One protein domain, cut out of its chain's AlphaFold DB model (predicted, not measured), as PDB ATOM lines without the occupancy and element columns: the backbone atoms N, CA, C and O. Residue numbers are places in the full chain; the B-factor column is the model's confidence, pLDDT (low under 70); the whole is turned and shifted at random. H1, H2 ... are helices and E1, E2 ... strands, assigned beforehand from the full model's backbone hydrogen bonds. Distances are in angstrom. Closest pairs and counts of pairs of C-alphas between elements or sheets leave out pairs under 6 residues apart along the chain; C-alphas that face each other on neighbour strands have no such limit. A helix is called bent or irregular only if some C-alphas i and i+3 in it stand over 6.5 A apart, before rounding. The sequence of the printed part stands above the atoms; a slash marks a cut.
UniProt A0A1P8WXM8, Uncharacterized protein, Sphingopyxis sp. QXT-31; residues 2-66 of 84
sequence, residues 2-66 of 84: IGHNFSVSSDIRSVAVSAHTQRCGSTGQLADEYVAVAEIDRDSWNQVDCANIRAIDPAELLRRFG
ATOM      1  N   ILE A   2     334.075 335.682 191.319       60.97
ATOM      2  CA  ILE A   2     334.674 337.006 191.608       60.97
ATOM      3  C   ILE A   2     335.920 336.907 192.508       60.97
ATOM      4  O   ILE A   2     336.943 337.504 192.191       60.97
ATOM      5  N   GLY A   3     335.882 336.089 193.568       61.28
ATOM      6  CA  GLY A   3     337.018 335.946 194.493       61.28
ATOM      7  C   GLY A   3     338.284 335.362 193.855       61.28
ATOM      8  O   GLY A   3     339.388 335.778 194.188       61.28
ATOM      9  N   HIS A   4     338.142 334.451 192.885       65.62
ATOM     10  CA  HIS A   4     339.293 333.898 192.162       65.62
ATOM     11  C   HIS A   4     339.959 334.961 191.281       65.62
ATOM     12  O   HIS A   4     341.165 335.154 191.373       65.62
ATOM     13  N   ASN A   5     339.171 335.711 190.502       65.69
ATOM     14  CA  ASN A   5     339.682 336.787 189.647       65.69
ATOM     15  C   ASN A   5     340.365 337.895 190.464       65.69
ATOM     16  O   ASN A   5     341.432 338.368 190.079       65.69
ATOM     17  N   PHE A   6     339.788 338.259 191.613       74.88
ATOM     18  CA  PHE A   6     340.409 339.201 192.542       74.88
ATOM     19  C   PHE A   6     341.744 338.675 193.079       74.88
ATOM     20  O   PHE A   6     342.739 339.395 193.080       74.88
ATOM     21  N   SER A   7     341.806 337.397 193.451       69.88
ATOM     22  CA  SER A   7     343.034 336.780 193.954       69.88
ATOM     23  C   SER A   7     344.172 336.738 192.927       69.88
ATOM     24  O   SER A   7     345.328 336.810 193.334       69.88
ATOM     25  N   VAL A   8     343.877 336.592 191.630       75.62
ATOM     26  CA  VAL A   8     344.906 336.351 190.595       75.62
ATOM     27  C   VAL A   8     345.302 337.591 189.794       75.62
ATOM     28  O   VAL A   8     346.384 337.604 189.216       75.62
ATOM     29  N   SER A   9     344.465 338.632 189.749       78.25
ATOM     30  CA  SER A   9     344.768 339.870 189.019       78.25
ATOM     31  C   SER A   9     345.177 340.985 189.971       78.25
ATOM     32  O   SER A   9     344.373 341.402 190.795       78.25
ATOM     33  N   SER A  10     346.397 341.511 189.829       77.81
ATOM     34  CA  SER A  10     346.883 342.678 190.580       77.81
ATOM     35  C   SER A  10     346.184 343.988 190.206       77.81
ATOM     36  O   SER A  10     346.274 344.957 190.957       77.81
ATOM     37  N   ASP A  11     345.486 344.026 189.070       83.81
ATOM     38  CA  ASP A  11     344.865 345.250 188.554       83.81
ATOM     39  C   ASP A  11     343.554 345.588 189.276       83.81
ATOM     40  O   ASP A  11     343.107 346.736 189.271       83.81
ATOM     41  N   ILE A  12     342.945 344.604 189.944       81.56
ATOM     42  CA  ILE A  12     341.736 344.808 190.741       81.56
ATOM     43  C   ILE A  12     342.146 345.246 192.151       81.56
ATOM     44  O   ILE A  12     342.747 344.475 192.908       81.56
ATOM     45  N   ARG A  13     341.818 346.494 192.500       85.50
ATOM     46  CA  ARG A  13     342.226 347.136 193.763       85.50
ATOM     47  C   ARG A  13     341.279 346.854 194.925       85.50
ATOM     48  O   ARG A  13     341.747 346.630 196.039       85.50
ATOM     49  N   SER A  14     339.979 346.821 194.652       86.31
ATOM     50  CA  SER A  14     338.939 346.508 195.629       86.31
ATOM     51  C   SER A  14     337.813 345.696 194.998       86.31
ATOM     52  O   SER A  14     337.653 345.653 193.773       86.31
ATOM     53  N   VAL A  15     337.047 345.015 195.847       86.25
ATOM     54  CA  VAL A  15     335.815 344.316 195.476       86.25
ATOM     55  C   VAL A  15     334.690 344.692 196.426       86.25
ATOM     56  O   VAL A  15     334.856 344.676 197.642       86.25
ATOM     57  N   ALA A  16     333.517 344.973 195.866       86.19
ATOM     58  CA  ALA A  16     332.295 345.099 196.641       86.19
ATOM     59  C   ALA A  16     331.672 343.712 196.857       86.19
ATOM     60  O   ALA A  16     331.420 342.965 195.907       86.19
ATOM     61  N   VAL A  17     331.403 343.376 198.115       85.38
ATOM     62  CA  VAL A  17     330.657 342.189 198.526       85.38
ATOM     63  C   VAL A  17     329.344 342.643 199.138       85.38
ATOM     64  O   VAL A  17     329.316 343.492 200.024       85.38
ATOM     65  N   SER A  18     328.245 342.051 198.683       85.88
ATOM     66  CA  SER A  18     326.917 342.342 199.209       85.88
ATOM     67  C   SER A  18     326.160 341.071 199.561       85.88
ATOM     68  O   SER A  18     326.124 340.133 198.763       85.88
ATOM     69  N   ALA A  19     325.490 341.078 200.709       85.19
ATOM     70  CA  ALA A  19     324.479 340.092 201.061       85.19
ATOM     71  C   ALA A  19     323.088 340.670 200.788       85.19
ATOM     72  O   ALA A  19     322.816 341.832 201.099       85.19
ATOM     73  N   HIS A  20     322.206 339.845 200.231       87.00
ATOM     74  CA  HIS A  20     320.814 340.201 199.989       87.00
ATOM     75  C   HIS A  20     319.878 339.158 200.600       87.00
ATOM     76  O   HIS A  20     320.236 337.993 200.773       87.00
ATOM     77  N   THR A  21     318.675 339.598 200.940       87.75
ATOM     78  CA  THR A  21     317.550 338.749 201.321       87.75
ATOM     79  C   THR A  21     316.409 338.999 200.349       87.75
ATOM     80  O   THR A  21     316.226 340.123 199.885       87.75
ATOM     81  N   GLN A  22     315.648 337.959 200.029       87.62
ATOM     82  CA  GLN A  22     314.482 338.089 199.167       87.62
ATOM     83  C   GLN A  22     313.248 338.252 200.042       87.62
ATOM     84  O   GLN A  22     312.964 337.394 200.881       87.62
ATOM     85  N   ARG A  23     312.515 339.352 199.862       84.62
ATOM     86  CA  ARG A  23     311.256 339.594 200.575       84.62
ATOM     87  C   ARG A  23     310.120 339.776 199.590       84.62
ATOM     88  O   ARG A  23     310.302 340.285 198.487       84.62
ATOM     89  N   CYS A  24     308.940 339.326 199.999       80.69
ATOM     90  CA  CYS A  24     307.730 339.521 199.220       80.69
ATOM     91  C   CYS A  24     307.228 340.947 199.465       80.69
ATOM     92  O   CYS A  24     306.854 341.291 200.588       80.69
ATOM     93  N   GLY A  25     307.277 341.782 198.429       72.38
ATOM     94  CA  GLY A  25     306.785 343.151 198.487       72.38
ATOM     95  C   GLY A  25     305.259 343.216 198.576       72.38
ATOM     96  O   GLY A  25     304.553 342.224 198.395       72.38
ATOM     97  N   SER A  26     304.725 344.419 198.790       72.19
ATOM     98  CA  SER A  26     303.276 344.673 198.878       72.19
ATOM     99  C   SER A  26     302.487 344.276 197.620       72.19
ATOM    100  O   SER A  26     301.275 344.095 197.689       72.19
ATOM    101  N   THR A  27     303.163 344.112 196.482       77.50
ATOM    102  CA  THR A  27     302.593 343.667 195.201       77.50
ATOM    103  C   THR A  27     302.691 342.152 194.976       77.50
ATOM    104  O   THR A  27     302.337 341.673 193.902       77.50
ATOM    105  N   GLY A  28     303.192 341.390 195.956       77.62
ATOM    106  CA  GLY A  28     303.403 339.943 195.845       77.62
ATOM    107  C   GLY A  28     304.625 339.536 195.012       77.62
ATOM    108  O   GLY A  28     304.843 338.349 194.788       77.62
ATOM    109  N   GLN A  29     305.417 340.503 194.540       79.38
ATOM    110  CA  GLN A  29     306.661 340.248 193.816       79.38
ATOM    111  C   GLN A  29     307.825 340.064 194.796       79.38
ATOM    112  O   GLN A  29     307.922 340.783 195.794       79.38
ATOM    113  N   LEU A  30     308.718 339.119 194.496       84.25
ATOM    114  CA  LEU A  30     309.983 338.977 195.213       84.25
ATOM    115  C   LEU A  30     310.907 340.136 194.833       84.25
ATOM    116  O   LEU A  30     311.137 340.386 193.650       84.25
ATOM    117  N   ALA A  31     311.428 340.829 195.840       83.19
ATOM    118  CA  ALA A  31     312.422 341.877 195.678       83.19
ATOM    119  C   ALA A  31     313.690 341.519 196.460       83.19
ATOM    120  O   ALA A  31     313.614 341.068 197.608       83.19
ATOM    121  N   ASP A  32     314.846 341.743 195.833       86.69
ATOM    122  CA  ASP A  32     316.144 341.593 196.483       86.69
ATOM    123  C   ASP A  32     316.450 342.841 197.317       86.69
ATOM    124  O   ASP A  32     316.647 343.944 196.795       86.69
ATOM    125  N   GLU A  33     316.522 342.657 198.629       87.69
ATOM    126  CA  GLU A  33     316.889 343.691 199.584       87.69
ATOM    127  C   GLU A  33     318.316 343.462 200.074       87.69
ATOM    128  O   GLU A  33     318.644 342.421 200.644       87.69
ATOM    129  N   TYR A  34     319.176 344.452 199.867       87.56
ATOM    130  CA  TYR A  34     320.567 344.413 200.302       87.56
ATOM    131  C   TYR A  34     320.604 344.626 201.809       87.56
ATOM    132  O   TYR A  34     320.052 345.601 202.299       87.56
ATOM    133  N   VAL A  35     321.226 343.716 202.550       88.44
ATOM    134  CA  VAL A  35     321.206 343.706 204.026       88.44
ATOM    135  C   VAL A  35     322.588 343.786 204.655       88.44
ATOM    136  O   VAL A  35     322.697 343.966 205.864       88.44
ATOM    137  N   ALA A  36     323.634 343.662 203.844       87.19
ATOM    138  CA  ALA A  36     325.004 343.965 204.213       87.19
ATOM    139  C   ALA A  36     325.787 344.297 202.948       87.19
ATOM    140  O   ALA A  36     325.606 343.640 201.920       87.19
ATOM    141  N   VAL A  37     326.662 345.290 203.029       88.81
ATOM    142  CA  VAL A  37     327.572 345.653 201.945       88.81
ATOM    143  C   VAL A  37     328.933 345.965 202.563       88.81
ATOM    144  O   VAL A  37     328.998 346.637 203.590       88.81
ATOM    145  N   ALA A  38     330.005 345.445 201.974       89.38
ATOM    146  CA  ALA A  38     331.383 345.747 202.342       89.38
ATOM    147  C   ALA A  38     332.222 345.946 201.085       89.38
ATOM    148  O   ALA A  38     332.067 345.214 200.108       89.38
ATOM    149  N   GLU A  39     333.099 346.938 201.117       90.06
ATOM    150  CA  GLU A  39     334.156 347.088 200.129       90.06
ATOM    151  C   GLU A  39     335.435 346.530 200.744       90.06
ATOM    152  O   GLU A  39     335.815 346.896 201.853       90.06
ATOM    153  N   ILE A  40     336.064 345.594 200.043       89.56
ATOM    154  CA  ILE A  40     337.254 344.898 200.516       89.56
ATOM    155  C   ILE A  40     338.397 345.285 199.591       89.56
ATOM    156  O   ILE A  40     338.401 344.922 198.412       89.56
ATOM    157  N   ASP A  41     339.359 346.028 200.125       90.12
ATOM    158  CA  ASP A  41     340.615 346.291 199.436       90.12
ATOM    159  C   ASP A  41     341.549 345.069 199.475       90.12
ATOM    160  O   ASP A  41     341.329 344.073 200.174       90.12
ATOM    161  N   ARG A  42     342.608 345.130 198.671       85.94
ATOM    162  CA  ARG A  42     343.568 344.032 198.544       85.94
ATOM    163  C   ARG A  42     344.330 343.745 199.838       85.94
ATOM    164  O   ARG A  42     344.573 342.576 200.137       85.94
ATOM    165  N   ASP A  43     344.691 344.771 200.598       88.12
ATOM    166  CA  ASP A  43     345.464 344.606 201.832       88.12
ATOM    167  C   ASP A  43     344.637 343.905 202.913       88.12
ATOM    168  O   ASP A  43     345.135 343.024 203.615       88.12
ATOM    169  N   SER A  44     343.352 344.233 202.990       87.75
ATOM    170  CA  SER A  44     342.374 343.603 203.872       87.75
ATOM    171  C   SER A  44     342.070 342.170 203.431       87.75
ATOM    172  O   SER A  44     342.012 341.264 204.261       87.75
ATOM    173  N   TRP A  45     341.941 341.922 202.123       87.12
ATOM    174  CA  TRP A  45     341.739 340.572 201.586       87.12
ATOM    175  C   TRP A  45     342.919 339.635 201.849       87.12
ATOM    176  O   TRP A  45     342.719 338.469 202.178       87.12
ATOM    177  N   ASN A  46     344.149 340.140 201.762       85.06
ATOM    178  CA  ASN A  46     345.353 339.350 202.022       85.06
ATOM    179  C   ASN A  46     345.489 338.906 203.489       85.06
ATOM    180  O   ASN A  46     346.260 337.994 203.779       85.06
ATOM    181  N   GLN A  47     344.744 339.519 204.412       86.81
ATOM    182  CA  GLN A  47     344.697 339.103 205.817       86.81
ATOM    183  C   GLN A  47     343.747 337.921 206.057       86.81
ATOM    184  O   GLN A  47     343.715 337.369 207.158       86.81
ATOM    185  N   VAL A  48     342.957 337.525 205.054       86.50
ATOM    186  CA  VAL A  48     342.058 336.377 205.165       86.50
ATOM    187  C   VAL A  48     342.858 335.090 205.038       86.50
ATOM    188  O   VAL A  48     343.416 334.789 203.983       86.50
ATOM    189  N   ASP A  49     342.860 334.287 206.101       84.31
ATOM    190  CA  ASP A  49     343.427 332.940 206.068       84.31
ATOM    191  C   ASP A  49     342.512 331.979 205.295       84.31
ATOM    192  O   ASP A  49     341.744 331.187 205.847       84.31
ATOM    193  N   CYS A  50     342.604 332.048 203.969       83.38
ATOM    194  CA  CYS A  50     341.885 331.160 203.065       83.38
ATOM    195  C   CYS A  50     342.318 329.687 203.201       83.38
ATOM    196  O   CYS A  50     341.569 328.807 202.771       83.38
ATOM    197  N   ALA A  51     343.485 329.390 203.793       84.88
ATOM    198  CA  ALA A  51     343.929 328.012 204.009       84.88
ATOM    199  C   ALA A  51     343.088 327.310 205.085       84.88
ATOM    200  O   ALA A  51     342.889 326.096 205.018       84.88
ATOM    201  N   ASN A  52     342.520 328.076 206.021       86.50
ATOM    202  CA  ASN A  52     341.612 327.583 207.050       86.50
ATOM    203  C   ASN A  52     340.189 328.148 206.909       86.50
ATOM    204  O   ASN A  52     339.553 328.556 207.881       86.50
ATOM    205  N   ILE A  53     339.652 328.126 205.684       85.06
ATOM    206  CA  ILE A  53     338.335 328.699 205.361       85.06
ATOM    207  C   ILE A  53     337.184 328.159 206.227       85.06
ATOM    208  O   ILE A  53     336.204 328.857 206.459       85.06
ATOM    209  N   ARG A  54     337.296 326.925 206.737       87.44
ATOM    210  CA  ARG A  54     336.275 326.304 207.601       87.44
ATOM    211  C   ARG A  54     336.199 326.928 208.994       87.44
ATOM    212  O   ARG A  54     335.175 326.779 209.649       87.44
ATOM    213  N   ALA A  55     337.270 327.573 209.450       89.12
ATOM    214  CA  ALA A  55     337.317 328.265 210.733       89.12
ATOM    215  C   ALA A  55     336.856 329.729 210.635       89.12
ATOM    216  O   ALA A  55     336.722 330.397 211.658       89.12
ATOM    217  N   ILE A  56     336.626 330.238 209.421       88.31
ATOM    218  CA  ILE A  56     336.149 331.599 209.201       88.31
ATOM    219  C   ILE A  56     334.650 331.654 209.497       88.31
ATOM    220  O   ILE A  56     333.858 331.008 208.814       88.31
ATOM    221  N   ASP A  57     334.263 332.483 210.464       88.75
ATOM    222  CA  ASP A  57     332.884 332.952 210.600       88.75
ATOM    223  C   ASP A  57     332.632 334.051 209.545       88.75
ATOM    224  O   ASP A  57     333.251 335.121 209.619       88.75
ATOM    225  N   PRO A  58     331.752 333.824 208.550       84.44
ATOM    226  CA  PRO A  58     331.508 334.798 207.492       84.44
ATOM    227  C   PRO A  58     330.920 336.118 208.002       84.44
ATOM    228  O   PRO A  58     331.215 337.167 207.434       84.44
ATOM    229  N   ALA A  59     330.095 336.090 209.053       85.00
ATOM    230  CA  ALA A  59     329.472 337.292 209.596       85.00
ATOM    231  C   ALA A  59     330.514 338.174 210.289       85.00
ATOM    232  O   ALA A  59     330.561 339.381 210.047       85.00
ATOM    233  N   GLU A  60     331.390 337.572 211.095       88.31
ATOM    234  CA  GLU A  60     332.496 338.294 211.729       88.31
ATOM    235  C   GLU A  60     333.526 338.780 210.708       88.31
ATOM    236  O   GLU A  60     334.013 339.906 210.814       88.31
ATOM    237  N   LEU A  61     333.819 337.992 209.669       88.38
ATOM    238  CA  LEU A  61     334.700 338.429 208.588       88.38
ATOM    239  C   LEU A  61     334.135 339.656 207.857       88.38
ATOM    240  O   LEU A  61     334.843 340.639 207.656       88.38
ATOM    241  N   LEU A  62     332.849 339.634 207.501       87.31
ATOM    242  CA  LEU A  62     332.194 340.771 206.853       87.31
ATOM    243  C   LEU A  62     332.176 342.008 207.761       87.31
ATOM    244  O   LEU A  62     332.438 343.110 207.283       87.31
ATOM    245  N   ARG A  63     331.941 341.840 209.070       89.06
ATOM    246  CA  ARG A  63     332.029 342.939 210.049       89.06
ATOM    247  C   ARG A  63     333.423 343.550 210.121       89.06
ATOM    248  O   ARG A  63     333.534 344.771 210.199       89.06
ATOM    249  N   ARG A  64     334.481 342.733 210.055       89.50
ATOM    250  CA  ARG A  64     335.871 343.224 209.987       89.50
ATOM    251  C   ARG A  64     336.120 344.076 208.746       89.50
ATOM    252  O   ARG A  64     336.866 345.042 208.832       89.50
ATOM    253  N   PHE A  65     335.449 343.773 207.636       88.88
ATOM    254  CA  PHE A  65     335.462 344.593 206.420       88.88
ATOM    255  C   PHE A  65     334.472 345.766 206.441       88.88
ATOM    256  O   PHE A  65     334.205 346.378 205.412       88.88
ATOM    257  N   GLY A  66     333.899 346.090 207.601       87.38
ATOM    258  CA  GLY A  66     333.002 347.231 207.759       87.38
ATOM    259  C   GLY A  66     331.554 346.969 207.345       87.38
ATOM    260  O   GLY A  66     330.748 347.902 207.386       87.38
TER     261      GLY A  66
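Overview. This is residues 2 to 66 of the 84 residues of an uncharacterized protein of Sphingopyxis sp. QXT-31 (UniProt A0A1P8WXM8). A long two-stranded hairpin, E1 and E2, reaches out as an arm, and four short helices gather loosely about its other end. H1 lies by E1 and H4 by E2 in that half of the hairpin, H2 follows directly on the end of E2, and H3 sticks out with residues 49 to 55, well away from the strands. The turn between the strands, residues 25 to 29, makes one end of the longest axis. The printed part has 65 residues with four named helices and two named strands in the order H1, E1, E2, H2, H3, H4; the sheet, in the order E1 - E2, is antiparallel and the class is mixed, helices and strands. The whole is loose, with a radius of gyration of the C-alphas of 14.9 A, and elongated, with spans of 44 by 28 by 19 A.

Arrangement. E1, residues 14 to 24, and E2, residues 30 to 41, form a hairpin, antiparallel neighbours with 162 degrees between their N-to-C directions. C-alphas that face each other include 14 and 41, 4.2 A apart, and 24 and 30, 4.6 A apart. N 17 and O 38 are within hydrogen-bond range at 2.8 A, and so are N 31 and O 23 at 2.9 A. E2 bends by 51 degrees at residue 35; near that place N 35 and O 19 are 2.9 A apart. H2, residues 42 to 45, follows E2 with no residue between them, and its closest C-alpha pair with E1 is Ser 14 and Arg 42, 6.0 A apart. H1, residues 2 to 8, has one pair of C-alphas within 8 A of E1, those of Phe 6 and Val 15, 7.5 A apart. H1 and H2 are near each other, with 5 pairs of C-alphas within 10 A. H4, residues 58 to 64, has one pair within 8 A of E2, the C-alphas of Ala 38 and Leu 62, 6.8 A apart. H3, residues 50 to 55, is apart from H1, E1, E2, H2 and H4. In H1 and H4 every O i to N i+4 pair is within hydrogen-bond range; in H3 it is 0 of 2, with 1 of 3 O i to N i+3 pairs within range, and H2 is too short for an O i to N i+4 pair.

Along the chain. E1 runs from C-alpha 14 at (338.939, 346.508, 195.629) to C-alpha 24 at (307.730, 339.521, 199.220), 32.2 A. E2 comes back over 31.8 A and ends at C-alpha 41, (340.615, 346.291, 199.436). H1 begins at C-alpha 2, (334.674, 337.006, 191.608), and spans 10.3 A from first to last C-alpha. H2 spans 5.0 A and H3 9.4 A. H3 is irregular: C-alphas 51 and 54 are 8.6 A apart, where about 5 A is found in a regular helix. H4 spans 9.8 A and ends at C-alpha 64, (335.871, 343.224, 209.987).

Size, cuts and confidence. The two C-alphas farthest apart are those of Thr 27 and Ala 51, at 45.1 A. The C-alphas of the first and last printed residues, Ile 2 and Gly 66, are 19.2 A apart. The printed part has no cut, and the five links between its elements are tight. The mean pLDDT of the printed part is 83.5; residues 2 to 5 and residue 7 are under 70, and the mean of H1 is 68.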